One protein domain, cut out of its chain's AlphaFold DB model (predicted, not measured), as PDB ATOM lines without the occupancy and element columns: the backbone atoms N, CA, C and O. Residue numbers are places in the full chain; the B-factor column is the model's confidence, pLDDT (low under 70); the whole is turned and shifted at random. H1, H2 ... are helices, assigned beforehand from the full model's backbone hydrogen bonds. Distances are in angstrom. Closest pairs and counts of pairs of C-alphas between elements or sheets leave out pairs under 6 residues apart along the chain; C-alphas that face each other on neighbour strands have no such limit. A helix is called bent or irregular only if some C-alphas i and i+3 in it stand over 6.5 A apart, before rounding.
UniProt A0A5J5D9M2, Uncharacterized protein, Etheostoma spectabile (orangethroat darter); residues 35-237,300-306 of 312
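This is residues 35 to 237 and 300 to 306 of the 312 residues of an uncharacterized protein of Etheostoma spectabile (orangethroat darter) (UniProt A0A5J5D9M2). Four long helices, H6, H7, H8 and H9, make an up-and-down bundle, each running against the one before it, and H8 is in its core. Beyond one side of the bundle the bent helix H2 folds back on itself, with H4 packed on both its arms and reaching H6; the short helices H1, H5 and H10 pack on H8. The printed part has 210 residues with ten named helices, H1 to H10, and no named strand; the class is all helix. It is compact, with a radius of gyration of the C-alphas of 17.7 A and spans of 55 by 40 by 25 A.

The longest helix by residues, H2, residues 49 to 79, was assigned as one helix by its hydrogen bonds but is bent: C-alphas 63 and 66 are 9.1 A apart, and its arms are H2a, residues 49 to 63, and H2b, residues 66 to 79. The arms run opposite ways at 35.4 degrees, a tilt only just steep, and touch closest at the C-alphas of Lys 61 and Ala 68, 5.3 A apart. H4, residues 92 to 103, touches H2a at a shallow tilt of 8 degrees, the closest C-alphas being those of Leu 53 and Pro 93, 6.2 A. H4 touches residues 136 to 140 of H6, residues 123 to 141, about perpendicular at 89 degrees, closest at the C-alphas of Ala 95 and Leu 136, 5.1 A. H6 and H7, residues 146 to 172, form a hairpin, closest at the C-alphas of Val 128 and Ala 163, 5.4 A. H8, residues 179 to 201, is the hub, touching six helices; it forms hairpins with H7, C-alphas of Ala 150 and Leu 199 closest at 5.8 A, and with H9, residues 209 to 235, C-alphas of Leu 196 and Val 211 closest at 6.1 A. Three short helices touch H8: H1, residues 39 to 45, closest at the C-alphas of Ser 45 and Gln 194, 6.6 A; H5, residues 112 to 119, at those of Val 119 and Ala 184, 5.5 A; H10, residues 300 to 305, at those of Arg 201 and Val 304, 5.6 A. H3, residues 85 to 88, is close to H8 but not clearly touching, the C-alphas of Ser 86 and Arg 201 being closest at 5.9 A. Every O i to N i+4 pair is within hydrogen-bond range in H1, H2a, H4, H8, H9 and H10, against 9 of 10 in H2b, 3 of 4 in H5, 13 of 15 in H6 and 21 of 23 in H7; H3 is too short for such a pair.

H1 begins at C-alpha 39, (19.754, 246.385, -2.535), and H10 ends at C-alpha 305, (6.619, 231.523, 8.405). From first to last C-alpha, H2a measures 20.7 A, H2b 21.7 A, H6 27.2 A, H7 37.4 A, H8 33.2 A and H9 39.3 A. H7 has a kink of 28 degrees near residue 155. H2b is irregular, with C-alphas 66 and 69 7.4 A apart, and H6 only just so, with C-alphas 124 and 127 6.8 A apart.

The two C-alphas farthest apart, those of Glu 81 and Cys 237, are 57.0 A apart. Residues 238 to 299 are not printed, and C-alphas 237 and 300 are 40.0 A apart across the cut. Of the links that are printed whole, no link is long. The mean pLDDT of the printed part is 90.7, and residues 81 to 82 and 105 to 109 are under 70.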
ATOM      1  N   LEU A  35      16.055 255.536  -7.509       94.62
ATOM      2  CA  LEU A  35      14.916 255.709  -6.603       94.62
ATOM      3  C   LEU A  35      14.428 254.388  -5.986       94.62
ATOM      4  O   LEU A  35      13.558 254.399  -5.115       94.62
ATOM      5  N   ARG A  36      14.957 253.244  -6.436       96.00
ATOM      6  CA  ARG A  36      14.483 251.907  -6.042       96.00
ATOM      7  C   ARG A  36      14.704 251.606  -4.556       96.00
ATOM      8  O   ARG A  36      15.406 252.325  -3.844       96.00
ATOM      9  N   VAL A  37      14.140 250.506  -4.071       96.88
ATOM     10  CA  VAL A  37      14.484 249.987  -2.739       96.88
ATOM     11  C   VAL A  37      15.962 249.584  -2.720       96.88
ATOM     12  O   VAL A  37      16.448 248.960  -3.662       96.88
ATOM     13  N   ASP A  38      16.684 249.959  -1.664       95.12
ATOM     14  CA  ASP A  38      18.106 249.674  -1.506       95.12
ATOM     15  C   ASP A  38      18.352 248.166  -1.546       95.12
ATOM     16  O   ASP A  38      17.654 247.367  -0.905       95.12
ATOM     17  N   LYS A  39      19.391 247.782  -2.293       93.81
ATOM     18  CA  LYS A  39      19.754 246.385  -2.535       93.81
ATOM     19  C   LYS A  39      19.913 245.586  -1.240       93.81
ATOM     20  O   LYS A  39      19.610 244.399  -1.235       93.81
ATOM     21  N   ARG A  40      20.354 246.208  -0.142       93.62
ATOM     22  CA  ARG A  40      20.592 245.550   1.152       93.62
ATOM     23  C   ARG A  40      19.294 245.262   1.887       93.62
ATOM     24  O   ARG A  40      19.171 244.183   2.460       93.62
ATOM     25  N   ILE A  41      18.319 246.173   1.822       94.56
ATOM     26  CA  ILE A  41      16.975 245.906   2.349       94.56
ATOM     27  C   ILE A  41      16.414 244.688   1.618       94.56
ATOM     28  O   ILE A  41      16.048 243.713   2.265       94.56
ATOM     29  N   VAL A  42      16.438 244.685   0.282       94.44
ATOM     30  CA  VAL A  42      15.945 243.549  -0.520       94.44
ATOM     31  C   VAL A  42      16.699 242.254  -0.186       94.44
ATOM     32  O   VAL A  42      16.086 241.221   0.078       94.44
ATOM     33  N   MET A  43      18.032 242.316  -0.150       93.25
ATOM     34  CA  MET A  43      18.911 241.165   0.059       93.25
ATOM     35  C   MET A  43      18.708 240.504   1.427       93.25
ATOM     36  O   MET A  43      18.668 239.275   1.499       93.25
ATOM     37  N   PHE A  44      18.571 241.289   2.497       93.88
ATOM     38  CA  PHE A  44      18.532 240.764   3.864       93.88
ATOM     39  C   PHE A  44      17.130 240.660   4.472       93.88
ATOM     40  O   PHE A  44      17.005 240.124   5.566       93.88
ATOM     41  N   SER A  45      16.078 241.106   3.784       91.62
ATOM     42  CA  SER A  45      14.692 240.953   4.264       91.62
ATOM     43  C   SER A  45      13.821 240.024   3.410       91.62
ATOM     44  O   SER A  45      12.739 239.635   3.835       91.62
ATOM     45  N   GLY A  46      14.291 239.629   2.222       90.75
ATOM     46  CA  GLY A  46      13.563 238.711   1.348       90.75
ATOM     47  C   GLY A  46      13.651 237.234   1.757       90.75
ATOM     48  O   GLY A  46      14.340 236.852   2.704       90.75
ATOM     49  N   LEU A  47      13.019 236.376   0.950       90.44
ATOM     50  CA  LEU A  47      12.975 234.916   1.142       90.44
ATOM     51  C   LEU A  47      14.362 234.249   1.165       90.44
ATOM     52  O   LEU A  47      14.548 233.210   1.788       90.44
ATOM     53  N   TRP A  48      15.357 234.864   0.526       90.88
ATOM     54  CA  TRP A  48      16.737 234.367   0.461       90.88
ATOM     55  C   TRP A  48      17.661 235.013   1.505       90.88
ATOM     56  O   TRP A  48      18.884 234.900   1.409       90.88
ATOM     57  N   SER A  49      17.097 235.709   2.495       91.75
ATOM     58  CA  SER A  49      17.839 236.486   3.495       91.75
ATOM     59  C   SER A  49      18.886 235.672   4.256       91.75
ATOM     60  O   SER A  49      20.004 236.150   4.426       91.75
ATOM     61  N   SER A  50      18.588 234.429   4.647       90.12
ATOM     62  CA  SER A  50      19.552 233.554   5.336       90.12
ATOM     63  C   SER A  50      20.751 233.173   4.459       90.12
ATOM     64  O   SER A  50      21.899 233.257   4.894       90.12
ATOM     65  N   ASP A  51      20.513 232.811   3.194       91.38
ATOM     66  CA  ASP A  51      21.591 232.499   2.249       91.38
ATOM     67  C   ASP A  51      22.444 233.724   1.933       91.38
ATOM     68  O   ASP A  51      23.670 233.636   1.840       91.38
ATOM     69  N   ASN A  52      21.796 234.875   1.788       93.62
ATOM     70  CA  ASN A  52      22.462 236.146   1.566       93.62
ATOM     71  C   ASN A  52      23.304 236.561   2.773       93.62
ATOM     72  O   ASN A  52      24.439 237.002   2.591       93.62
ATOM     73  N   LEU A  53      22.799 236.355   3.991       92.56
ATOM     74  CA  LEU A  53      23.540 236.600   5.224       92.56
ATOM     75  C   LEU A  53      24.772 235.700   5.329       92.56
ATOM     76  O   LEU A  53      25.863 236.193   5.600       92.56
ATOM     77  N   ARG A  54      24.632 234.403   5.029       92.31
ATOM     78  CA  ARG A  54      25.764 233.467   4.979       92.31
ATOM     79  C   ARG A  54      26.815 233.900   3.956       92.31
ATOM     80  O   ARG A  54      27.997 233.941   4.276       92.31
ATOM     81  N   LYS A  55      26.402 234.263   2.737       93.25
ATOM     82  CA  LYS A  55      27.324 234.766   1.700       93.25
ATOM     83  C   LYS A  55      28.031 236.049   2.138       93.25
ATOM     84  O   LYS A  55      29.224 236.194   1.880       93.25
ATOM     85  N   HIS A  56      27.309 236.960   2.791       92.56
ATOM     86  CA  HIS A  56      27.865 238.200   3.333       92.56
ATOM     87  C   HIS A  56      28.907 237.914   4.415       92.56
ATOM     88  O   HIS A  56      30.029 238.406   4.331       92.56
ATOM     89  N   TYR A  57      28.576 237.044   5.367       91.25
ATOM     90  CA  TYR A  57      29.488 236.602   6.416       91.25
ATOM     91  C   TYR A  57      30.765 235.959   5.854       91.25
ATOM     92  O   TYR A  57      31.866 236.382   6.199       91.25
ATOM     93  N   GLU A  58      30.643 235.009   4.923       91.69
ATOM     94  CA  GLU A  58      31.799 234.347   4.298       91.69
ATOM     95  C   GLU A  58      32.675 235.318   3.495       91.69
ATOM     96  O   GLU A  58      33.905 235.217   3.505       91.69
ATOM     97  N   LYS A  59      32.056 236.293   2.816       91.19
ATOM     98  CA  LYS A  59      32.787 237.370   2.141       91.19
ATOM     99  C   LYS A  59      33.616 238.167   3.152       91.19
ATOM    100  O   LYS A  59      34.816 238.328   2.945       91.19
ATOM    101  N   ARG A  60      33.011 238.594   4.263       89.06
ATOM    102  CA  ARG A  60      33.687 239.374   5.314       89.06
ATOM    103  C   ARG A  60      34.787 238.601   6.016       89.06
ATOM    104  O   ARG A  60      35.876 239.126   6.206       89.06
ATOM    105  N   LYS A  61      34.545 237.330   6.320       88.81
ATOM    106  CA  LYS A  61      35.551 236.425   6.879       88.81
ATOM    107  C   LYS A  61      36.776 236.306   5.969       88.81
ATOM    108  O   LYS A  61      37.902 236.333   6.455       88.81
ATOM    109  N   ARG A  62      36.572 236.224   4.648       88.94
ATOM    110  CA  ARG A  62      37.667 236.202   3.666       88.94
ATOM    111  C   ARG A  62      38.421 237.531   3.607       88.94
ATOM    112  O   ARG A  62      39.646 237.517   3.563       88.94
ATOM    113  N   GLU A  63      37.702 238.653   3.609       88.31
ATOM    114  CA  GLU A  63      38.283 240.007   3.610       88.31
ATOM    115  C   GLU A  63      39.084 240.299   4.889       88.31
ATOM    116  O   GLU A  63      40.110 240.970   4.830       88.31
ATOM    117  N   ALA A  64      38.656 239.753   6.030       85.19
ATOM    118  CA  ALA A  64      39.325 239.912   7.319       85.19
ATOM    119  C   ALA A  64      40.703 239.221   7.384       85.19
ATOM    120  O   ALA A  64      41.538 239.596   8.214       85.19
ATOM    121  N   GLY A  65      40.966 238.224   6.529       83.69
ATOM    122  CA  GLY A  65      42.248 237.519   6.470       83.69
ATOM    123  C   GLY A  65      42.694 237.005   7.845       83.69
ATOM    124  O   GLY A  65      41.986 236.235   8.488       83.69
ATOM    125  N   GLY A  66      43.855 237.466   8.323       80.25
ATOM    126  CA  GLY A  66      44.407 237.086   9.632       80.25
ATOM    127  C   GLY A  66      43.588 237.537  10.853       80.25
ATOM    128  O   GLY A  66      43.836 237.042  11.942       80.25
ATOM    129  N   SER A  67      42.608 238.433  10.684       82.75
ATOM    130  CA  SER A  67      41.694 238.887  11.754       82.75
ATOM    131  C   SER A  67      40.349 238.144  11.773       82.75
ATOM    132  O   SER A  67      39.438 238.501  12.521       82.75
ATOM    133  N   ALA A  68      40.200 237.092  10.958       85.50
ATOM    134  CA  ALA A  68      38.963 236.318  10.874       85.50
ATOM    135  C   ALA A  68      38.557 235.678  12.215       85.50
ATOM    136  O   ALA A  68      37.368 235.622  12.521       85.50
ATOM    137  N   GLU A  69      39.516 235.226  13.030       86.25
ATOM    138  CA  GLU A  69      39.233 234.649  14.354       86.25
ATOM    139  C   GLU A  69      38.619 235.676  15.313       86.25
ATOM    140  O   GLU A  69      37.663 235.367  16.028       86.25
ATOM    141  N   ASP A  70      39.101 236.919  15.282       87.00
ATOM    142  CA  ASP A  70      38.568 238.000  16.110       87.00
ATOM    143  C   ASP A  70      37.163 238.428  15.657       87.00
ATOM    144  O   ASP A  70      36.294 238.696  16.495       87.00
ATOM    145  N   LEU A  71      36.910 238.434  14.340       86.50
ATOM    146  CA  LEU A  71      35.575 238.646  13.768       86.50
ATOM    147  C   LEU A  71      34.596 237.569  14.261       86.50
ATOM    148  O   LEU A  71      33.538 237.900  14.800       86.50
ATOM    149  N   ILE A  72      34.975 236.290  14.133       88.06
ATOM    150  CA  ILE A  72      34.187 235.138  14.605       88.06
ATOM    151  C   ILE A  72      33.874 235.294  16.091       88.06
ATOM    152  O   ILE A  72      32.713 235.227  16.491       88.06
ATOM    153  N   LYS A  73      34.898 235.560  16.909       88.44
ATOM    154  CA  LYS A  73      34.756 235.700  18.360       88.44
ATOM    155  C   LYS A  73      33.830 236.853  18.740       88.44
ATOM    156  O   LYS A  73      33.020 236.709  19.653       88.44
ATOM    157  N   THR A  74      33.923 237.982  18.040       88.75
ATOM    158  CA  THR A  74      33.080 239.160  18.292       88.75
ATOM    159  C   THR A  74      31.619 238.890  17.948       88.75
ATOM    160  O   THR A  74      30.728 239.238  18.728       88.75
ATOM    161  N   ILE A  75      31.361 238.253  16.803       88.62
ATOM    162  CA  ILE A  75      30.002 237.906  16.376       88.62
ATOM    163  C   ILE A  75      29.422 236.837  17.308       88.62
ATOM    164  O   ILE A  75      28.337 237.041  17.849       88.62
ATOM    165  N   ALA A  76      30.154 235.751  17.570       87.50
ATOM    166  CA  ALA A  76      29.723 234.679  18.469       87.50
ATOM    167  C   ALA A  76      29.450 235.197  19.890       87.50
ATOM    168  O   ALA A  76      28.441 234.848  20.495       87.50
ATOM    169  N   GLY A  77      30.289 236.104  20.403       85.75
ATOM    170  CA  GLY A  77      30.090 236.720  21.715       85.75
ATOM    171  C   GLY A  77      28.839 237.602  21.812       85.75
ATOM    172  O   GLY A  77      28.303 237.768  22.905       85.75
ATOM    173  N   LYS A  78      28.361 238.167  20.695       84.44
ATOM    174  CA  LYS A  78      27.152 239.012  20.659       84.44
ATOM    175  C   LYS A  78      25.880 238.239  20.334       84.44
ATOM    176  O   LYS A  78      24.836 238.559  20.888       84.44
ATOM    177  N   LEU A  79      25.960 237.270  19.428       83.06
ATOM    178  CA  LEU A  79      24.807 236.480  18.991       83.06
ATOM    179  C   LEU A  79      24.542 235.284  19.919       83.06
ATOM    180  O   LEU A  79      23.404 234.837  20.029       83.06
ATOM    181  N   GLY A  80      25.562 234.818  20.644       77.06
ATOM    182  CA  GLY A  80      25.503 233.591  21.432       77.06
ATOM    183  C   GLY A  80      25.646 232.337  20.565       77.06
ATOM    184  O   GLY A  80      25.833 232.412  19.353       77.06
ATOM    185  N   GLU A  81      25.566 231.164  21.201       68.38
ATOM    186  CA  GLU A  81      25.702 229.863  20.524       68.38
ATOM    187  C   GLU A  81      24.475 229.487  19.674       68.38
ATOM    188  O   GLU A  81      24.585 228.666  18.766       68.38
ATOM    189  N   TYR A  82      23.312 230.095  19.942       69.19
ATOM    190  CA  TYR A  82      22.048 229.794  19.266       69.19
ATOM    191  C   TYR A  82      21.273 231.073  18.969       69.19
ATOM    192  O   TYR A  82      20.850 231.765  19.891       69.19
ATOM    193  N   ILE A  83      21.032 231.341  17.685       75.75
ATOM    194  CA  ILE A  83      20.160 232.432  17.246       75.75
ATOM    195  C   ILE A  83      18.752 231.862  17.015       75.75
ATOM    196  O   ILE A  83      18.609 230.913  16.235       75.75
ATOM    197  N   PRO A  84      17.704 232.411  17.652       75.81
ATOM    198  CA  PRO A  84      16.330 231.984  17.425       75.81
ATOM    199  C   PRO A  84      15.921 232.081  15.952       75.81
ATOM    200  O   PRO A  84      16.266 233.029  15.248       75.81
ATOM    201  N   ALA A  85      15.103 231.138  15.478       72.75
ATOM    202  CA  ALA A  85      14.601 231.160  14.100       72.75
ATOM    203  C   ALA A  85      13.752 232.415  13.792       72.75
ATOM    204  O   ALA A  85      13.739 232.892  12.652       72.75
ATOM    205  N   SER A  86      13.070 232.973  14.799       72.19
ATOM    206  CA  SER A  86      12.327 234.240  14.720       72.19
ATOM    207  C   SER A  86      13.243 235.407  14.333       72.19
ATOM    208  O   SER A  86      12.879 236.197  13.455       72.19
ATOM    209  N   ALA A  87      14.465 235.431  14.873       73.69
ATOM    210  CA  ALA A  87      15.510 236.420  14.615       73.69
ATOM    211  C   ALA A  87      16.256 236.247  13.275       73.69
ATOM    212  O   ALA A  87      17.089 237.081  12.928       73.69
ATOM    213  N   LEU A  88      15.971 235.201  12.491       77.50
ATOM    214  CA  LEU A  88      16.663 234.912  11.222       77.50
ATOM    215  C   LEU A  88      15.821 235.168   9.962       77.50
ATOM    216  O   LEU A  88      16.185 234.736   8.869       77.50
ATOM    217  N   GLY A  89      14.725 235.913  10.091       78.75
ATOM    218  CA  GLY A  89      13.970 236.462   8.963       78.75
ATOM    219  C   GLY A  89      13.324 237.805   9.315       78.75
ATOM    220  O   GLY A  89      13.425 238.275  10.452       78.75
ATOM    221  N   GLY A  90      12.690 238.458   8.341       82.94
ATOM    222  CA  GLY A  90      12.289 239.863   8.477       82.94
ATOM    223  C   GLY A  90      13.514 240.777   8.615       82.94
ATOM    224  O   GLY A  90      14.434 240.703   7.805       82.94
ATOM    225  N   LEU A  91      13.558 241.623   9.651       90.56
ATOM    226  CA  LEU A  91      14.681 242.546   9.893       90.56
ATOM    227  C   LEU A  91      15.921 241.903  10.522       90.56
ATOM    228  O   LEU A  91      16.997 242.502  10.497       90.56
ATOM    229  N   GLY A  92      15.789 240.708  11.093       90.38
ATOM    230  CA  GLY A  92      16.869 240.057  11.824       90.38
ATOM    231  C   GLY A  92      18.159 239.876  11.007       90.38
ATOM    232  O   GLY A  92      19.207 240.371  11.428       90.38
ATOM    233  N   PRO A  93      18.114 239.292   9.792       92.69
ATOM    234  CA  PRO A  93      19.308 239.146   8.962       92.69
ATOM    235  C   PRO A  93      19.937 240.482   8.553       92.69
ATOM    236  O   PRO A  93      21.157 240.568   8.451       92.69
ATOM    237  N   LEU A  94      19.141 241.542   8.377       94.50
ATOM    238  CA  LEU A  94      19.666 242.880   8.095       94.50
ATOM    239  C   LEU A  94      20.443 243.437   9.297       94.50
ATOM    240  O   LEU A  94      21.532 243.987   9.130       94.50
ATOM    241  N   ALA A  95      19.917 243.254  10.510       93.44
ATOM    242  CA  ALA A  95      20.594 243.649  11.740       93.44
ATOM    243  C   ALA A  95      21.896 242.861  11.962       93.44
ATOM    244  O   ALA A  95      22.918 243.452  12.318       93.44
ATOM    245  N   ILE A  96      21.896 241.552  11.680       92.38
ATOM    246  CA  ILE A  96      23.110 240.726  11.752       92.38
ATOM    247  C   ILE A  96      24.125 241.161  10.683       92.38
ATOM    248  O   ILE A  96      25.306 241.277  10.993       92.38
ATOM    249  N   ALA A  97      23.701 241.474   9.455       93.31
ATOM    250  CA  ALA A  97      24.604 241.975   8.414       93.31
ATOM    251  C   ALA A  97      25.299 243.285   8.825       93.31
ATOM    252  O   ALA A  97      26.512 243.426   8.652       93.31
ATOM    253  N   VAL A  98      24.555 244.209   9.444       92.44
ATOM    254  CA  VAL A  98      25.119 245.430  10.041       92.44
ATOM    255  C   VAL A  98      26.101 245.097  11.163       92.44
ATOM    256  O   VAL A  98      27.166 245.706  11.236       92.44
ATOM    257  N   LEU A  99      25.785 244.122  12.019       91.25
ATOM    258  CA  LEU A  99      26.698 243.687  13.074       91.25
ATOM    259  C   LEU A  99      28.006 243.108  12.513       91.25
ATOM    260  O   LEU A  99      29.072 243.438  13.028       91.25
ATOM    261  N   ILE A 100      27.936 242.271  11.474       91.06
ATOM    262  CA  ILE A 100      29.118 241.688  10.820       91.06
ATOM    263  C   ILE A 100      30.025 242.807  10.288       91.06
ATOM    264  O   ILE A 100      31.238 242.772  10.496       91.06
ATOM    265  N   ASP A 101      29.443 243.817   9.639       90.62
ATOM    266  CA  ASP A 101      30.203 244.954   9.113       90.62
ATOM    267  C   ASP A 101      30.853 245.779  10.231       90.62
ATOM    268  O   ASP A 101      31.996 246.201  10.087       90.62
ATOM    269  N   LEU A 102      30.168 245.962  11.364       86.75
ATOM    270  CA  LEU A 102      30.707 246.672  12.533       86.75
ATOM    271  C   LEU A 102      31.794 245.886  13.276       86.75
ATOM    272  O   LEU A 102      32.656 246.487  13.910       86.75
ATOM    273  N   ALA A 103      31.731 244.556  13.246       85.81
ATOM    274  CA  ALA A 103      32.734 243.681  13.848       85.81
ATOM    275  C   ALA A 103      33.973 243.496  12.953       85.81
ATOM    276  O   ALA A 103      34.977 242.944  13.400       85.81
ATOM    277  N   SER A 104      33.913 243.941  11.694       82.12
ATOM    278  CA  SER A 104      35.032 243.868  10.757       82.12
ATOM    279  C   SER A 104      36.059 244.964  11.071       82.12
ATOM    280  O   SER A 104      35.722 246.141  11.158       82.12
ATOM    281  N   PHE A 105      37.326 244.576  11.252       65.75
ATOM    282  CA  PHE A 105      38.411 245.480  11.671       65.75
ATOM    283  C   PHE A 105      38.841 246.478  10.592       65.75
ATOM    284  O   PHE A 105      39.348 247.554  10.911       65.75
ATOM    285  N   SER A 106      38.643 246.138   9.320       64.50
ATOM    286  CA  SER A 106      38.758 247.071   8.206       64.50
ATOM    287  C   SER A 106      37.364 247.595   7.856       64.50
ATOM    288  O   SER A 106      36.462 246.785   7.627       64.50
ATOM    289  N   PRO A 107      37.162 248.926   7.788       57.91
ATOM    290  CA  PRO A 107      35.921 249.484   7.282       57.91
ATOM    291  C   PRO A 107      35.681 248.922   5.880       57.91
ATOM    292  O   PRO A 107      36.542 249.076   5.009       57.91
ATOM    293  N   PRO A 108      34.547 248.251   5.645       64.69
ATOM    294  CA  PRO A 108      34.174 247.850   4.308       64.69
ATOM    295  C   PRO A 108      34.181 249.024   3.336       64.69
ATOM    296  O   PRO A 108      33.599 250.063   3.636       64.69
ATOM    297  N   GLU A 109      34.685 248.812   2.125       65.44
ATOM    298  CA  GLU A 109      34.423 249.736   1.012       65.44
ATOM    299  C   GLU A 109      32.904 249.879   0.759       65.44
ATOM    300  O   GLU A 109      32.410 250.944   0.409       65.44
ATOM    301  N   GLU A 110      32.131 248.823   1.054       71.06
ATOM    302  CA  GLU A 110      30.665 248.817   1.035       71.06
ATOM    303  C   GLU A 110      30.074 248.372   2.386       71.06
ATOM    304  O   GLU A 110      29.662 247.220   2.548       71.06
ATOM    305  N   SER A 111      30.016 249.266   3.371       84.00
ATOM    306  CA  SER A 111      29.347 249.007   4.658       84.00
ATOM    307  C   SER A 111      27.822 249.031   4.496       84.00
ATOM    308  O   SER A 111      27.259 249.908   3.834       84.00
ATOM    309  N   THR A 112      27.132 248.052   5.084       85.19
ATOM    310  CA  THR A 112      25.666 247.936   5.058       85.19
ATOM    311  C   THR A 112      25.028 249.128   5.741       85.19
ATOM    312  O   THR A 112      24.111 249.735   5.195       85.19
ATOM    313  N   LYS A 113      25.556 249.500   6.908       87.31
ATOM    314  CA  LYS A 113      25.055 250.633   7.680       87.31
ATOM    315  C   LYS A 113      25.285 251.954   6.957       87.31
ATOM    316  O   LYS A 113      24.361 252.756   6.886       87.31
ATOM    317  N   ASP A 114      26.479 252.173   6.413       87.06
ATOM    318  CA  ASP A 114      26.821 253.466   5.807       87.06
ATOM    319  C   ASP A 114      26.043 253.714   4.521       87.06
ATOM    320  O   ASP A 114      25.606 254.833   4.261       87.06
ATOM    321  N   ALA A 115      25.784 252.660   3.753       86.19
ATOM    322  CA  ALA A 115      24.963 252.792   2.568       86.19
ATOM    323  C   ALA A 115      23.465 252.922   2.861       86.19
ATOM    324  O   ALA A 115      22.766 253.600   2.121       86.19
ATOM    325  N   LEU A 116      22.958 252.322   3.944       88.38
ATOM    326  CA  LEU A 116      21.609 252.656   4.398       88.38
ATOM    327  C   LEU A 116      21.561 254.107   4.878       88.38
ATOM    328  O   LEU A 116      20.641 254.828   4.525       88.38
ATOM    329  N   ARG A 117      22.569 254.567   5.624       89.44
ATOM    330  CA  ARG A 117      22.640 255.949   6.107       89.44
ATOM    331  C   ARG A 117      22.672 256.960   4.961       89.44
ATOM    332  O   ARG A 117      22.018 257.993   5.065       89.44
ATOM    333  N   SER A 118      23.403 256.681   3.881       87.31
ATOM    334  CA  SER A 118      23.513 257.603   2.744       87.31
ATOM    335  C   SER A 118      22.174 257.849   2.043       87.31
ATOM    336  O   SER A 118      21.945 258.955   1.559       87.31
ATOM    337  N   VAL A 119      21.253 256.877   2.069       88.00
ATOM    338  CA  VAL A 119      19.878 257.028   1.557       88.00
ATOM    339  C   VAL A 119      19.088 258.102   2.312       88.00
ATOM    340  O   VAL A 119      18.211 258.737   1.735       88.00
ATOM    341  N   PHE A 120      19.408 258.335   3.583       90.44
ATOM    342  CA  PHE A 120      18.701 259.270   4.463       90.44
ATOM    343  C   PHE A 120      19.576 260.469   4.861       90.44
ATOM    344  O   PHE A 120      19.366 261.067   5.914       90.44
ATOM    345  N   ALA A 121      20.585 260.805   4.051       80.44
ATOM    346  CA  ALA A 121      21.540 261.868   4.363       80.44
ATOM    347  C   ALA A 121      20.925 263.281   4.356       80.44
ATOM    348  O   ALA A 121      21.506 264.201   4.930       80.44
ATOM    349  N   GLU A 122      19.763 263.469   3.723       79.75
ATOM    350  CA  GLU A 122      19.032 264.735   3.790       79.75
ATOM    351  C   GLU A 122      18.475 264.990   5.199       79.75
ATOM    352  O   GLU A 122      17.909 264.099   5.831       79.75
ATOM    353  N   GLU A 123      18.541 266.242   5.660       76.62
ATOM    354  CA  GLU A 123      18.058 266.661   6.988       76.62
ATOM    355  C   GLU A 123      16.608 266.225   7.259       76.62
ATOM    356  O   GLU A 123      16.272 265.780   8.348       76.62
ATOM    357  N   LYS A 124      15.730 266.277   6.254       78.81
ATOM    358  CA  LYS A 124      14.314 265.891   6.416       78.81
ATOM    359  C   LYS A 124      14.095 264.382   6.489       78.81
ATOM    360  O   LYS A 124      13.019 263.947   6.898       78.81
ATOM    361  N   ALA A 125      15.091 263.598   6.090       85.69
ATOM    362  CA  ALA A 125      15.093 262.146   6.157       85.69
ATOM    363  C   ALA A 125      15.827 261.616   7.403       85.69
ATOM    364  O   ALA A 125      15.694 260.429   7.712       85.69
ATOM    365  N   SER A 126      16.539 262.467   8.157       89.50
ATOM    366  CA  SER A 126      17.315 262.044   9.330       89.50
ATOM    367  C   SER A 126      16.437 261.423  10.414       89.50
ATOM    368  O   SER A 126      16.800 260.390  10.966       89.50
ATOM    369  N   ASP A 127      15.241 261.976  10.648       94.06
ATOM    370  CA  ASP A 127      14.273 261.430  11.609       94.06
ATOM    371  C   ASP A 127      13.910 259.967  11.273       94.06
ATOM    372  O   ASP A 127      13.732 259.143  12.172       94.06
ATOM    373  N   VAL A 128      13.810 259.633   9.977       96.81
ATOM    374  CA  VAL A 128      13.525 258.269   9.498       96.81
ATOM    375  C   VAL A 128      14.719 257.360   9.781       96.81
ATOM    376  O   VAL A 128      14.543 256.272  10.331       96.81
ATOM    377  N   TRP A 129      15.933 257.818   9.464       95.81
ATOM    378  CA  TRP A 129      17.159 257.078   9.756       95.81
ATOM    379  C   TRP A 129      17.352 256.813  11.243       95.81
ATOM    380  O   TRP A 129      17.696 255.695  11.611       95.81
ATOM    381  N   ASP A 130      17.094 257.798  12.099       96.06
ATOM    382  CA  ASP A 130      17.274 257.653  13.541       96.06
ATOM    383  C   ASP A 130      16.399 256.526  14.101       96.06
ATOM    384  O   ASP A 130      16.851 255.747  14.941       96.06
ATOM    385  N   GLN A 131      15.169 256.374  13.592       97.81
ATOM    386  CA  GLN A 131      14.307 255.254  13.983       97.81
ATOM    387  C   GLN A 131      14.778 253.916  13.391       97.81
ATOM    388  O   GLN A 131      14.696 252.893  14.069       97.81
ATOM    389  N   ILE A 132      15.296 253.907  12.158       96.88
ATOM    390  CA  ILE A 132      15.865 252.704  11.525       96.88
ATOM    391  C   ILE A 132      17.105 252.219  12.286       96.88
ATOM    392  O   ILE A 132      17.193 251.042  12.636       96.88
ATOM    393  N   ASP A 133      18.051 253.114  12.579       96.06
ATOM    394  CA  ASP A 133      19.278 252.803  13.315       96.06
ATOM    395  C   ASP A 133      18.960 252.324  14.734       96.06
ATOM    396  O   ASP A 133      19.536 251.337  15.196       96.06
ATOM    397  N   GLU A 134      17.998 252.962  15.407       97.00
ATOM    398  CA  GLU A 134      17.522 252.504  16.710       97.00
ATOM    399  C   GLU A 134      16.887 251.109  16.622       97.00
ATOM    400  O   GLU A 134      17.229 250.241  17.423       97.00
ATOM    401  N   CYS A 135      16.039 250.841  15.622       96.69
ATOM    402  CA  CYS A 135      15.452 249.515  15.415       96.69
ATOM    403  C   CYS A 135      16.532 248.442  15.231       96.69
ATOM    404  O   CYS A 135      16.495 247.409  15.902       96.69
ATOM    405  N   LEU A 136      17.520 248.688  14.366       95.38
ATOM    406  CA  LEU A 136      18.606 247.742  14.096       95.38
ATOM    407  C   LEU A 136      19.454 247.473  15.348       95.38
ATOM    408  O   LEU A 136      19.814 246.323  15.610       95.38
ATOM    409  N   LYS A 137      19.726 248.502  16.164       94.06
ATOM    410  CA  LYS A 137      20.404 248.339  17.461       94.06
ATOM    411  C   LYS A 137      19.611 247.440  18.404       94.06
ATOM    412  O   LYS A 137      20.205 246.557  19.023       94.06
ATOM    413  N   ARG A 138      18.289 247.630  18.505       94.88
ATOM    414  CA  ARG A 138      17.426 246.789  19.353       94.88
ATOM    415  C   ARG A 138      17.358 245.351  18.858       94.88
ATOM    416  O   ARG A 138      17.471 244.453  19.686       94.88
ATOM    417  N   CYS A 139      17.299 245.129  17.542       92.88
ATOM    418  CA  CYS A 139      17.380 243.787  16.955       92.88
ATOM    419  C   CYS A 139      18.647 243.045  17.387       92.88
ATOM    420  O   CYS A 139      18.563 241.886  17.771       92.88
ATOM    421  N   VAL A 140      19.810 243.704  17.374       90.62
ATOM    422  CA  VAL A 140      21.062 243.082  17.840       90.62
ATOM    423  C   VAL A 140      21.061 242.885  19.358       90.62
ATOM    424  O   VAL A 140      21.486 241.841  19.842       90.62
ATOM    425  N   MET A 141      20.592 243.878  20.118       91.00
ATOM    426  CA  MET A 141      20.626 243.853  21.584       91.00
ATOM    427  C   MET A 141      19.713 242.779  22.187       91.00
ATOM    428  O   MET A 141      20.071 242.164  23.187       91.00
ATOM    429  N   HIS A 142      18.545 242.558  21.584       91.44
ATOM    430  CA  HIS A 142      17.515 241.639  22.068       91.44
ATOM    431  C   HIS A 142      17.308 240.443  21.132       91.44
ATOM    432  O   HIS A 142      16.235 239.849  21.122       91.44
ATOM    433  N   ILE A 143      18.333 240.054  20.365       88.06
ATOM    434  CA  ILE A 143      18.211 238.990  19.356       88.06
ATOM    435  C   ILE A 143      17.771 237.633  19.937       88.06
ATOM    436  O   ILE A 143      17.153 236.835  19.244       88.06
ATOM    437  N   ASN A 144      18.059 237.401  21.222       86.69
ATOM    438  CA  ASN A 144      17.715 236.180  21.957       86.69
ATOM    439  C   ASN A 144      16.506 236.358  22.898       86.69
ATOM    440  O   ASN A 144      16.245 235.493  23.733       86.69
ATOM    441  N   ASN A 145      15.794 237.486  22.816       90.44
ATOM    442  CA  ASN A 145      14.651 237.798  23.672       90.44
ATOM    443  C   ASN A 145      13.515 238.421  22.848       90.44
ATOM    444  O   ASN A 145      13.375 239.644  22.758       90.44
ATOM    445  N   ASP A 146      12.685 237.550  22.273       91.06
ATOM    446  CA  ASP A 146      11.588 237.934  21.381       91.06
ATOM    447  C   ASP A 146      10.587 238.894  22.043       91.06
ATOM    448  O   ASP A 146      10.082 239.803  21.386       91.06
ATOM    449  N   HIS A 147      10.325 238.736  23.345       92.62
ATOM    450  CA  HIS A 147       9.386 239.586  24.079       92.62
ATOM    451  C   HIS A 147       9.873 241.040  24.168       92.62
ATOM    452  O   HIS A 147       9.130 241.981  23.854       92.62
ATOM    453  N   ASP A 148      11.128 241.231  24.576       94.19
ATOM    454  CA  ASP A 148      11.704 242.567  24.729       94.19
ATOM    455  C   ASP A 148      11.954 243.210  23.364       94.19
ATOM    456  O   ASP A 148      11.688 244.402  23.182       94.19
ATOM    457  N   LEU A 149      12.364 242.412  22.371       94.00
ATOM    458  CA  LEU A 149      12.507 242.875  20.996       94.00
ATOM    459  C   LEU A 149      11.164 243.325  20.402       94.00
ATOM    460  O   LEU A 149      11.079 244.423  19.850       94.00
ATOM    461  N   ALA A 150      10.098 242.535  20.555       94.50
ATOM    462  CA  ALA A 150       8.764 242.908  20.086       94.50
ATOM    463  C   ALA A 150       8.271 244.201  20.752       94.50
ATOM    464  O   ALA A 150       7.683 245.059  20.092       94.50
ATOM    465  N   THR A 151       8.534 244.366  22.050       95.56
ATOM    466  CA  THR A 151       8.166 245.577  22.801       95.56
ATOM    467  C   THR A 151       8.896 246.813  22.275       95.56
ATOM    468  O   THR A 151       8.264 247.845  22.024       95.56
ATOM    469  N   ASP A 152      10.208 246.711  22.055       95.94
ATOM    470  CA  ASP A 152      11.002 247.807  21.500       95.94
ATOM    471  C   ASP A 152      10.573 248.158  20.068       95.94
ATOM    472  O   ASP A 152      10.392 249.341  19.764       95.94
ATOM    473  N   ILE A 153      10.343 247.155  19.212       95.25
ATOM    474  CA  ILE A 153       9.905 247.365  17.825       95.25
ATOM    475  C   ILE A 153       8.542 248.058  17.776       95.25
ATOM    476  O   ILE A 153       8.407 249.031  17.040       95.25
ATOM    477  N   ARG A 154       7.554 247.649  18.588       95.19
ATOM    478  CA  ARG A 154       6.244 248.338  18.644       95.19
ATOM    479  C   ARG A 154       6.385 249.822  18.979       95.19
ATOM    480  O   ARG A 154       5.716 250.659  18.388       95.19
ATOM    481  N   ARG A 155       7.261 250.167  19.929       95.88
ATOM    482  CA  ARG A 155       7.495 251.572  20.300       95.88
ATOM    483  C   ARG A 155       8.136 252.360  19.156       95.88
ATOM    484  O   ARG A 155       7.806 253.530  18.960       95.88
ATOM    485  N   ILE A 156       9.092 251.750  18.459       97.69
ATOM    486  CA  ILE A 156       9.820 252.385  17.352       97.69
ATOM    487  C   ILE A 156       8.918 252.525  16.121       97.69
ATOM    488  O   ILE A 156       8.981 253.551  15.448       97.69
ATOM    489  N   GLU A 157       8.022 251.565  15.885       96.81
ATOM    490  CA  GLU A 157       7.060 251.564  14.781       96.81
ATOM    491  C   GLU A 157       6.257 252.858  14.712       96.81
ATOM    492  O   GLU A 157       6.303 253.555  13.698       96.81
ATOM    493  N   CYS A 158       5.639 253.260  15.822       95.50
ATOM    494  CA  CYS A 158       4.827 254.473  15.861       95.50
ATOM    495  C   CYS A 158       5.639 255.728  15.492       95.50
ATOM    496  O   CYS A 158       5.138 256.641  14.831       95.50
ATOM    497  N   ARG A 159       6.915 255.778  15.900       97.62
ATOM    498  CA  ARG A 159       7.818 256.902  15.604       97.62
ATOM    499  C   ARG A 159       8.262 256.890  14.148       97.62
ATOM    500  O   ARG A 159       8.271 257.945  13.516       97.62
ATOM    501  N   LEU A 160       8.590 255.717  13.609       97.81
ATOM    502  CA  LEU A 160       8.969 255.566  12.207       97.81
ATOM    503  C   LEU A 160       7.799 255.930  11.288       97.81
ATOM    504  O   LEU A 160       7.976 256.690  10.339       97.81
ATOM    505  N   SER A 161       6.594 255.454  11.604       97.75
ATOM    506  CA  SER A 161       5.364 255.777  10.880       97.75
ATOM    507  C   SER A 161       5.113 257.291  10.825       97.75
ATOM    508  O   SER A 161       4.864 257.859   9.753       97.75
ATOM    509  N   ALA A 162       5.279 257.979  11.962       97.62
ATOM    510  CA  ALA A 162       5.181 259.435  12.035       97.62
ATOM    511  C   ALA A 162       6.272 260.142  11.208       97.62
ATOM    512  O   ALA A 162       5.961 261.079  10.469       97.62
ATOM    513  N   ALA A 163       7.525 259.678  11.276       97.75
ATOM    514  CA  ALA A 163       8.641 260.242  10.516       97.75
ATOM    515  C   ALA A 163       8.448 260.087   8.995       97.75
ATOM    516  O   ALA A 163       8.581 261.062   8.254       97.75
ATOM    517  N   ILE A 164       8.040 258.904   8.522       98.12
ATOM    518  CA  ILE A 164       7.735 258.647   7.101       98.12
ATOM    519  C   ILE A 164       6.562 259.517   6.633       98.12
ATOM    520  O   ILE A 164       6.586 260.064   5.528       98.12
ATOM    521  N   THR A 165       5.543 259.691   7.476       97.56
ATOM    522  CA  THR A 165       4.397 260.561   7.171       97.56
ATOM    523  C   THR A 165       4.816 262.028   7.067       97.56
ATOM    524  O   THR A 165       4.394 262.723   6.141       97.56
ATOM    525  N   LYS A 166       5.672 262.505   7.978       97.06
ATOM    526  CA  LYS A 166       6.242 263.858   7.939       97.06
ATOM    527  C   LYS A 166       7.067 264.075   6.666       97.06
ATOM    528  O   LYS A 166       6.873 265.088   6.000       97.06
ATOM    529  N   LEU A 167       7.901 263.104   6.285       97.25
ATOM    530  CA  LEU A 167       8.674 263.142   5.041       97.25
ATOM    531  C   LEU A 167       7.767 263.162   3.797       97.25
ATOM    532  O   LEU A 167       7.995 263.939   2.876       97.25
ATOM    533  N   LYS A 168       6.684 262.377   3.778       97.69
ATOM    534  CA  LYS A 168       5.687 262.446   2.696       97.69
ATOM    535  C   LYS A 168       5.059 263.833   2.594       97.69
ATOM    536  O   LYS A 168       4.945 264.392   1.507       97.69
ATOM    537  N   ASN A 169       4.621 264.374   3.729       97.06
ATOM    538  CA  ASN A 169       3.945 265.664   3.774       97.06
ATOM    539  C   ASN A 169       4.865 266.796   3.313       97.06
ATOM    540  O   ASN A 169       4.402 267.651   2.564       97.06
ATOM    541  N   SER A 170       6.152 266.759   3.662       95.88
ATOM    542  CA  SER A 170       7.101 267.774   3.201       95.88
ATOM    543  C   SER A 170       7.241 267.782   1.675       95.88
ATOM    544  O   SER A 170       7.255 268.847   1.058       95.88
ATOM    545  N   MET A 171       7.249 266.604   1.048       96.25
ATOM    546  CA  MET A 171       7.304 266.477  -0.408       96.25
ATOM    547  C   MET A 171       6.000 266.891  -1.100       96.25
ATOM    548  O   MET A 171       6.034 267.560  -2.129       96.25
ATOM    549  N   VAL A 172       4.845 266.487  -0.561       96.31
ATOM    550  CA  VAL A 172       3.542 266.672  -1.230       96.31
ATOM    551  C   VAL A 172       2.917 268.039  -0.950       96.31
ATOM    552  O   VAL A 172       2.229 268.581  -1.815       96.31
ATOM    553  N   ARG A 173       3.110 268.584   0.255       94.38
ATOM    554  CA  ARG A 173       2.419 269.790   0.738       94.38
ATOM    555  C   ARG A 173       3.334 270.998   0.856       94.38
ATOM    556  O   ARG A 173       2.888 272.103   0.567       94.38
ATOM    557  N   ASP A 174       4.588 270.784   1.241       91.94
ATOM    558  CA  ASP A 174       5.505 271.879   1.581       91.94
ATOM    559  C   ASP A 174       6.478 272.213   0.431       91.94
ATOM    560  O   ASP A 174       7.389 273.019   0.589       91.94
ATOM    561  N   GLY A 175       6.293 271.594  -0.744       88.06
ATOM    562  CA  GLY A 175       7.090 271.869  -1.945       88.06
ATOM    563  C   GLY A 175       8.528 271.349  -1.881       88.06
ATOM    564  O   GLY A 175       9.379 271.792  -2.646       88.06
ATOM    565  N   HIS A 176       8.825 270.413  -0.977       91.69
ATOM    566  CA  HIS A 176      10.169 269.863  -0.781       91.69
ATOM    567  C   HIS A 176      10.390 268.538  -1.510       91.69
ATOM    568  O   HIS A 176      11.101 267.666  -1.015       91.69
ATOM    569  N   MET A 177       9.750 268.357  -2.665       94.12
ATOM    570  CA  MET A 177       9.974 267.181  -3.495       94.12
ATOM    571  C   MET A 177      11.405 267.188  -4.054       94.12
ATOM    572  O   MET A 177      11.839 268.174  -4.649       94.12
ATOM    573  N   SER A 178      12.122 266.078  -3.892       91.75
ATOM    574  CA  SER A 178      13.425 265.815  -4.510       91.75
ATOM    575  C   SER A 178      13.567 264.315  -4.790       91.75
ATOM    576  O   SER A 178      12.891 263.491  -4.166       91.75
ATOM    577  N   SER A 179      14.460 263.946  -5.711       91.38
ATOM    578  CA  SER A 179      14.803 262.540  -5.980       91.38
ATOM    579  C   SER A 179      15.302 261.825  -4.716       91.38
ATOM    580  O   SER A 179      14.940 260.679  -4.446       91.38
ATOM    581  N   LEU A 180      16.094 262.521  -3.898       91.69
ATOM    582  CA  LEU A 180      16.650 262.005  -2.646       91.69
ATOM    583  C   LEU A 180      15.574 261.816  -1.565       91.69
ATOM    584  O   LEU A 180      15.515 260.750  -0.957       91.69
ATOM    585  N   ALA A 181      14.674 262.785  -1.376       94.31
ATOM    586  CA  ALA A 181      13.562 262.665  -0.435       94.31
ATOM    587  C   ALA A 181      12.614 261.521  -0.830       94.31
ATOM    588  O   ALA A 181      12.168 260.752   0.028       94.31
ATOM    589  N   LEU A 182      12.358 261.349  -2.134       96.31
ATOM    590  CA  LEU A 182      11.570 260.233  -2.653       96.31
ATOM    591  C   LEU A 182      12.272 258.892  -2.408       96.31
ATOM    592  O   LEU A 182      11.645 257.956  -1.909       96.31
ATOM    593  N   LYS A 183      13.577 258.800  -2.691       95.94
ATOM    594  CA  LYS A 183      14.394 257.612  -2.399       95.94
ATOM    595  C   LYS A 183      14.375 257.266  -0.908       95.94
ATOM    596  O   LYS A 183      14.177 256.097  -0.560       95.94
ATOM    597  N   ALA A 184      14.529 258.259  -0.035       96.81
ATOM    598  CA  ALA A 184      14.441 258.095   1.411       96.81
ATOM    599  C   ALA A 184      13.056 257.585   1.830       96.81
ATOM    600  O   ALA A 184      12.955 256.627   2.596       96.81
ATOM    601  N   TRP A 185      11.981 258.149   1.278       98.12
ATOM    602  CA  TRP A 185      10.622 257.692   1.566       98.12
ATOM    603  C   TRP A 185      10.391 256.243   1.121       98.12
ATOM    604  O   TRP A 185       9.889 255.444   1.908       98.12
ATOM    605  N   VAL A 186      10.814 255.876  -0.097       98.38
ATOM    606  CA  VAL A 186      10.695 254.506  -0.630       98.38
ATOM    607  C   VAL A 186      11.406 253.501   0.277       98.38
ATOM    608  O   VAL A 186      10.850 252.451   0.597       98.38
ATOM    609  N   ASN A 187      12.615 253.829   0.735       98.06
ATOM    610  CA  ASN A 187      13.395 252.953   1.607       98.06
ATOM    611  C   ASN A 187      12.861 252.901   3.036       98.06
ATOM    612  O   ASN A 187      12.831 251.825   3.628       98.06
ATOM    613  N   GLY A 188      12.388 254.028   3.571       98.00
ATOM    614  CA  GLY A 188      11.698 254.069   4.858       98.00
ATOM    615  C   GLY A 188      10.435 253.208   4.841       98.00
ATOM    616  O   GLY A 188      10.235 252.397   5.742       98.00
ATOM    617  N   ALA A 189       9.625 253.315   3.784       98.38
ATOM    618  CA  ALA A 189       8.428 252.503   3.589       98.38
ATOM    619  C   ALA A 189       8.762 251.007   3.474       98.38
ATOM    620  O   ALA A 189       8.153 250.188   4.164       98.38
ATOM    621  N   ALA A 190       9.762 250.642   2.664       98.06
ATOM    622  CA  ALA A 190      10.222 249.259   2.545       98.06
ATOM    623  C   ALA A 190      10.702 248.701   3.896       98.06
ATOM    624  O   ALA A 190      10.258 247.631   4.307       98.06
ATOM    625  N   PHE A 191      11.537 249.447   4.625       97.81
ATOM    626  CA  PHE A 191      11.989 249.052   5.959       97.81
ATOM    627  C   PHE A 191      10.818 248.886   6.934       97.81
ATOM    628  O   PHE A 191      10.772 247.904   7.671       97.81
ATOM    629  N   HIS A 192       9.851 249.808   6.924       97.88
ATOM    630  CA  HIS A 192       8.697 249.756   7.816       97.88
ATOM    631  C   HIS A 192       7.846 248.500   7.577       97.88
ATOM    632  O   HIS A 192       7.476 247.820   8.533       97.88
ATOM    633  N   ILE A 193       7.615 248.112   6.321       97.75
ATOM    634  CA  ILE A 193       6.944 246.838   6.025       97.75
ATOM    635  C   ILE A 193       7.716 245.658   6.627       97.75
ATOM    636  O   ILE A 193       7.127 244.821   7.309       97.75
ATOM    637  N   GLN A 194       9.038 245.614   6.445       96.06
ATOM    638  CA  GLN A 194       9.866 244.534   6.991       96.06
ATOM    639  C   GLN A 194       9.886 244.521   8.524       96.06
ATOM    640  O   GLN A 194       9.916 243.451   9.133       96.06
ATOM    641  N   MET A 195       9.804 245.693   9.155       95.69
ATOM    642  CA  MET A 195       9.660 245.838  10.600       95.69
ATOM    643  C   MET A 195       8.352 245.233  11.111       95.69
ATOM    644  O   MET A 195       8.372 244.502  12.099       95.69
ATOM    645  N   LEU A 196       7.227 245.480  10.432       96.06
ATOM    646  CA  LEU A 196       5.943 244.893  10.815       96.06
ATOM    647  C   LEU A 196       5.913 243.379  10.590       96.06
ATOM    648  O   LEU A 196       5.433 242.655  11.458       96.06
ATOM    649  N   ILE A 197       6.478 242.887   9.482       95.31
ATOM    650  CA  ILE A 197       6.644 241.441   9.249       95.31
ATOM    651  C   ILE A 197       7.455 240.823  10.390       95.31
ATOM    652  O   ILE A 197       7.068 239.800  10.953       95.31
ATOM    653  N   HIS A 198       8.559 241.464  10.776       94.38
ATOM    654  CA  HIS A 198       9.373 241.004  11.894       94.38
ATOM    655  C   HIS A 198       8.593 241.022  13.216       94.38
ATOM    656  O   HIS A 198       8.678 240.074  13.991       94.38
ATOM    657  N   LEU A 199       7.754 242.033  13.444       94.00
ATOM    658  CA  LEU A 199       6.902 242.095  14.625       94.00
ATOM    659  C   LEU A 199       5.862 240.960  14.672       94.00
ATOM    660  O   LEU A 199       5.641 240.400  15.744       94.00
ATOM    661  N   VAL A 200       5.248 240.592  13.541       93.69
ATOM    662  CA  VAL A 200       4.345 239.426  13.456       93.69
ATOM    663  C   VAL A 200       5.101 238.145  13.829       93.69
ATOM    664  O   VAL A 200       4.636 237.373  14.665       93.69
ATOM    665  N   ARG A 201       6.314 237.961  13.293       91.62
ATOM    666  CA  ARG A 201       7.170 236.790  13.570       91.62
ATOM    667  C   ARG A 201       7.522 236.624  15.046       91.62
ATOM    668  O   ARG A 201       7.637 235.499  15.519       91.62
ATOM    669  N   LEU A 202       7.688 237.730  15.766       91.12
ATOM    670  CA  LEU A 202       7.988 237.735  17.202       91.12
ATOM    671  C   LEU A 202       6.740 237.497  18.079       91.12
ATOM    672  O   LEU A 202       6.810 237.629  19.298       91.12
ATOM    673  N   GLY A 203       5.569 237.226  17.487       87.94
ATOM    674  CA  GLY A 203       4.293 237.182  18.214       87.94
ATOM    675  C   GLY A 203       3.838 238.560  18.710       87.94
ATOM    676  O   GLY A 203       2.935 238.680  19.539       87.94
ATOM    677  N   GLY A 204       4.466 239.624  18.203       82.62
ATOM    678  CA  GLY A 204       4.157 241.004  18.535       82.62
ATOM    679  C   GLY A 204       2.816 241.476  17.963       82.62
ATOM    680  O   GLY A 204       2.188 242.375  18.523       82.62
ATOM    681  N   THR A 205       2.356 240.835  16.893       84.62
ATOM    682  CA  THR A 205       1.041 241.032  16.277       84.62
ATOM    683  C   THR A 205       0.516 239.669  15.842       84.62
ATOM    684  O   THR A 205       1.289 238.848  15.359       84.62
ATOM    685  N   GLN A 206      -0.779 239.412  16.033       83.38
ATOM    686  CA  GLN A 206      -1.363 238.090  15.767       83.38
ATOM    687  C   GLN A 206      -1.723 237.861  14.294       83.38
ATOM    688  O   GLN A 206      -1.838 236.712  13.876       83.38
ATOM    689  N   THR A 207      -1.918 238.929  13.515       90.75
ATOM    690  CA  THR A 207      -2.362 238.857  12.119       90.75
ATOM    691  C   THR A 207      -1.467 239.680  11.198       90.75
ATOM    692  O   THR A 207      -0.747 240.584  11.627       90.75
ATOM    693  N   CYS A 208      -1.536 239.360   9.909       92.75
ATOM    694  CA  CYS A 208      -0.856 240.083   8.840       92.75
ATOM    695  C   CYS A 208      -1.594 241.367   8.414       92.75
ATOM    696  O   CYS A 208      -1.021 242.173   7.681       92.75
ATOM    697  N   ASP A 209      -2.821 241.600   8.894       93.81
ATOM    698  CA  ASP A 209      -3.691 242.703   8.455       93.81
ATOM    699  C   ASP A 209      -3.031 244.093   8.538       93.81
ATOM    700  O   ASP A 209      -3.198 244.889   7.604       93.81
ATOM    701  N   PRO A 210      -2.247 244.430   9.589       93.31
ATOM    702  CA  PRO A 210      -1.550 245.715   9.632       93.31
ATOM    703  C   PRO A 210      -0.512 245.862   8.514       93.31
ATOM    704  O   PRO A 210      -0.361 246.949   7.957       93.31
ATOM    705  N   VAL A 211       0.161 244.767   8.143       96.06
ATOM    706  CA  VAL A 211       1.134 244.748   7.043       96.06
ATOM    707  C   VAL A 211       0.420 244.972   5.711       96.06
ATOM    708  O   VAL A 211       0.831 245.832   4.934       96.06
ATOM    709  N   GLU A 212      -0.680 244.258   5.455       96.50
ATOM    710  CA  GLU A 212      -1.464 244.382   4.216       96.50
ATOM    711  C   GLU A 212      -2.084 245.775   4.046       96.50
ATOM    712  O   GLU A 212      -2.050 246.372   2.960       96.50
ATOM    713  N   THR A 213      -2.608 246.326   5.143       96.56
ATOM    714  CA  THR A 213      -3.176 247.679   5.182       96.56
ATOM    715  C   THR A 213      -2.108 248.724   4.869       96.56
ATOM    716  O   THR A 213      -2.337 249.649   4.076       96.56
ATOM    717  N   LEU A 214      -0.919 248.576   5.460       97.12
ATOM    718  CA  LEU A 214       0.172 249.515   5.242       97.12
ATOM    719  C   LEU A 214       0.775 249.381   3.835       97.12
ATOM    720  O   LEU A 214       1.021 250.399   3.192       97.12
ATOM    721  N   LEU A 215       0.911 248.160   3.305       97.62
ATOM    722  CA  LEU A 215       1.307 247.902   1.914       97.62
ATOM    723  C   LEU A 215       0.383 248.620   0.926       97.62
ATOM    724  O   LEU A 215       0.845 249.325   0.028       97.62
ATOM    725  N   SER A 216      -0.929 248.492   1.127       97.31
ATOM    726  CA  SER A 216      -1.936 249.167   0.298       97.31
ATOM    727  C   SER A 216      -1.825 250.691   0.399       97.31
ATOM    728  O   SER A 216      -1.933 251.401  -0.605       97.31
ATOM    729  N   THR A 217      -1.554 251.203   1.601       97.81
ATOM    730  CA  THR A 217      -1.333 252.635   1.835       97.81
ATOM    731  C   THR A 217      -0.094 253.139   1.101       97.81
ATOM    732  O   THR A 217      -0.178 254.153   0.407       97.81
ATOM    733  N   TYR A 218       1.028 252.421   1.180       98.38
ATOM    734  CA  TYR A 218       2.264 252.807   0.504       98.38
ATOM    735  C   TYR A 218       2.183 252.707  -1.014       98.38
ATOM    736  O   TYR A 218       2.683 253.599  -1.692       98.38
ATOM    737  N   LEU A 219       1.489 251.708  -1.563       97.56
ATOM    738  CA  LEU A 219       1.242 251.636  -3.006       97.56
ATOM    739  C   LEU A 219       0.441 252.846  -3.516       97.56
ATOM    740  O   LEU A 219       0.771 253.396  -4.566       97.56
ATOM    741  N   ARG A 220      -0.565 253.301  -2.759       96.94
ATOM    742  CA  ARG A 220      -1.340 254.509  -3.090       96.94
ATOM    743  C   ARG A 220      -0.511 255.788  -2.943       96.94
ATOM    744  O   ARG A 220      -0.561 256.661  -3.808       96.94
ATOM    745  N   ASP A 221       0.241 255.906  -1.852       98.00
ATOM    746  CA  ASP A 221       1.105 257.064  -1.609       98.00
ATOM    747  C   ASP A 221       2.197 257.175  -2.687       98.00
ATOM    748  O   ASP A 221       2.483 258.279  -3.148       98.00
ATOM    749  N   LEU A 222       2.737 256.047  -3.160       97.56
ATOM    750  CA  LEU A 222       3.727 255.992  -4.237       97.56
ATOM    751  C   LEU A 222       3.210 256.636  -5.529       97.56
ATOM    752  O   LEU A 222       3.945 257.369  -6.184       97.56
ATOM    753  N   ASP A 223       1.949 256.400  -5.898       96.12
ATOM    754  CA  ASP A 223       1.368 257.032  -7.083       96.12
ATOM    755  C   ASP A 223       1.305 258.556  -6.944       96.12
ATOM    756  O   ASP A 223       1.714 259.270  -7.859       96.12
ATOM    757  N   THR A 224       0.893 259.047  -5.773       96.81
ATOM    758  CA  THR A 224       0.861 260.489  -5.473       96.81
ATOM    759  C   THR A 224       2.263 261.100  -5.504       96.81
ATOM    760  O   THR A 224       2.469 262.174  -6.069       96.81
ATOM    761  N   LEU A 225       3.241 260.407  -4.923       97.94
ATOM    762  CA  LEU A 225       4.625 260.867  -4.870       97.94
ATOM    763  C   LEU A 225       5.265 260.933  -6.255       97.94
ATOM    764  O   LEU A 225       5.939 261.912  -6.551       97.94
ATOM    765  N   PHE A 226       5.014 259.957  -7.129       97.12
ATOM    766  CA  PHE A 226       5.538 260.000  -8.496       97.12
ATOM    767  C   PHE A 226       4.889 261.096  -9.347       97.12
ATOM    768  O   PHE A 226       5.574 261.687 -10.176       97.12
ATOM    769  N   ILE A 227       3.616 261.435  -9.111       96.50
ATOM    770  CA  ILE A 227       2.992 262.611  -9.744       96.50
ATOM    771  C   ILE A 227       3.738 263.884  -9.328       96.50
ATOM    772  O   ILE A 227       4.199 264.634 -10.185       96.50
ATOM    773  N   LYS A 228       3.948 264.090  -8.021       96.88
ATOM    774  CA  LYS A 228       4.694 265.251  -7.507       96.88
ATOM    775  C   LYS A 228       6.155 265.277  -7.946       96.88
ATOM    776  O   LYS A 228       6.697 266.343  -8.213       96.88
ATOM    777  N   HIS A 229       6.782 264.114  -8.069       95.50
ATOM    778  CA  HIS A 229       8.123 263.993  -8.621       95.50
ATOM    779  C   HIS A 229       8.156 264.395 -10.098       95.50
ATOM    780  O   HIS A 229       9.045 265.141 -10.489       95.50
ATOM    781  N   ARG A 230       7.177 263.963 -10.910       95.25
ATOM    782  CA  ARG A 230       7.063 264.377 -12.319       95.25
ATOM    783  C   ARG A 230       6.925 265.889 -12.442       95.25
ATOM    784  O   ARG A 230       7.714 266.481 -13.161       95.25
ATOM    785  N   GLU A 231       6.005 266.497 -11.691       94.69
ATOM    786  CA  GLU A 231       5.830 267.960 -11.657       94.69
ATOM    787  C   GLU A 231       7.139 268.688 -11.294       94.69
ATOM    788  O   GLU A 231       7.483 269.699 -11.900       94.69
ATOM    789  N   MET A 232       7.890 268.168 -10.315       92.81
ATOM    790  CA  MET A 232       9.166 268.751  -9.889       92.81
ATOM    791  C   MET A 232      10.251 268.643 -10.967       92.81
ATOM    792  O   MET A 232      10.934 269.632 -11.226       92.81
ATOM    793  N   VAL A 233      10.400 267.473 -11.597       91.19
ATOM    794  CA  VAL A 233      11.376 267.272 -12.681       91.19
ATOM    795  C   VAL A 233      11.004 268.134 -13.888       91.19
ATOM    796  O   VAL A 233      11.869 268.808 -14.427       91.19
ATOM    797  N   GLU A 234       9.724 268.188 -14.263       91.94
ATOM    798  CA  GLU A 234       9.219 269.024 -15.362       91.94
ATOM    799  C   GLU A 234       9.530 270.506 -15.137       91.94
ATOM    800  O   GLU A 234      10.067 271.161 -16.024       91.94
ATOM    801  N   ALA A 235       9.291 271.017 -13.925       89.56
ATOM    802  CA  ALA A 235       9.590 272.404 -13.569       89.56
ATOM    803  C   ALA A 235      11.094 272.743 -13.594       89.56
ATOM    804  O   ALA A 235      11.454 273.910 -13.741       89.56
ATOM    805  N   LYS A 236      11.962 271.737 -13.435       86.25
ATOM    806  CA  LYS A 236      13.427 271.851 -13.545       86.25
ATOM    807  C   LYS A 236      13.952 271.465 -14.926       86.25
ATOM    808  O   LYS A 236      15.160 271.531 -15.163       86.25
ATOM    809  N   CYS A 237      13.070 271.048 -15.830       86.25
ATOM    810  CA  CYS A 237      13.417 270.784 -17.204       86.25
ATOM    811  C   CYS A 237      13.183 272.035 -18.046       86.25
ATOM    812  O   CYS A 237      12.122 272.650 -18.006       86.25
ATOM    813  N   LEU A 300       3.714 237.272   1.668       95.56
ATOM    814  CA  LEU A 300       3.678 237.737   3.058       95.56
ATOM    815  C   LEU A 300       3.649 236.587   4.069       95.56
ATOM    816  O   LEU A 300       4.460 236.562   4.994       95.56
ATOM    817  N   GLN A 301       2.773 235.603   3.862       94.12
ATOM    818  CA  GLN A 301       2.679 234.451   4.760       94.12
ATOM    819  C   GLN A 301       3.984 233.643   4.775       94.12
ATOM    820  O   GLN A 301       4.496 233.306   5.838       94.12
ATOM    821  N   THR A 302       4.586 233.416   3.605       94.19
ATOM    822  CA  THR A 302       5.883 232.736   3.490       94.19
ATOM    823  C   THR A 302       6.988 233.502   4.218       94.19
ATOM    824  O   THR A 302       7.812 232.889   4.892       94.19
ATOM    825  N   LEU A 303       7.007 234.837   4.126       93.06
ATOM    826  CA  LEU A 303       7.971 235.693   4.828       93.06
ATOM    827  C   LEU A 303       7.787 235.652   6.351       93.06
ATOM    828  O   LEU A 303       8.774 235.716   7.088       93.06
ATOM    829  N   VAL A 304       6.552 235.527   6.840       92.19
ATOM    830  CA  VAL A 304       6.259 235.348   8.271       92.19
ATOM    831  C   VAL A 304       6.694 233.958   8.742       92.19
ATOM    832  O   VAL A 304       7.421 233.843   9.728       92.19
ATOM    833  N   ASP A 305       6.349 232.908   8.002       89.81
ATOM    834  CA  ASP A 305       6.619 231.523   8.405       89.81
ATOM    835  C   ASP A 305       8.068 231.080   8.156       89.81
ATOM    836  O   ASP A 305       8.497 230.025   8.639       89.81
ATOM    837  N   GLN A 306       8.846 231.873   7.410       85.94
ATOM    838  CA  GLN A 306      10.224 231.554   7.060       85.94
ATOM    839  C   GLN A 306      11.064 231.308   8.318       85.94
ATOM    840  O   GLN A 306      11.355 232.228   9.086       85.94
TER     841      GLN A 306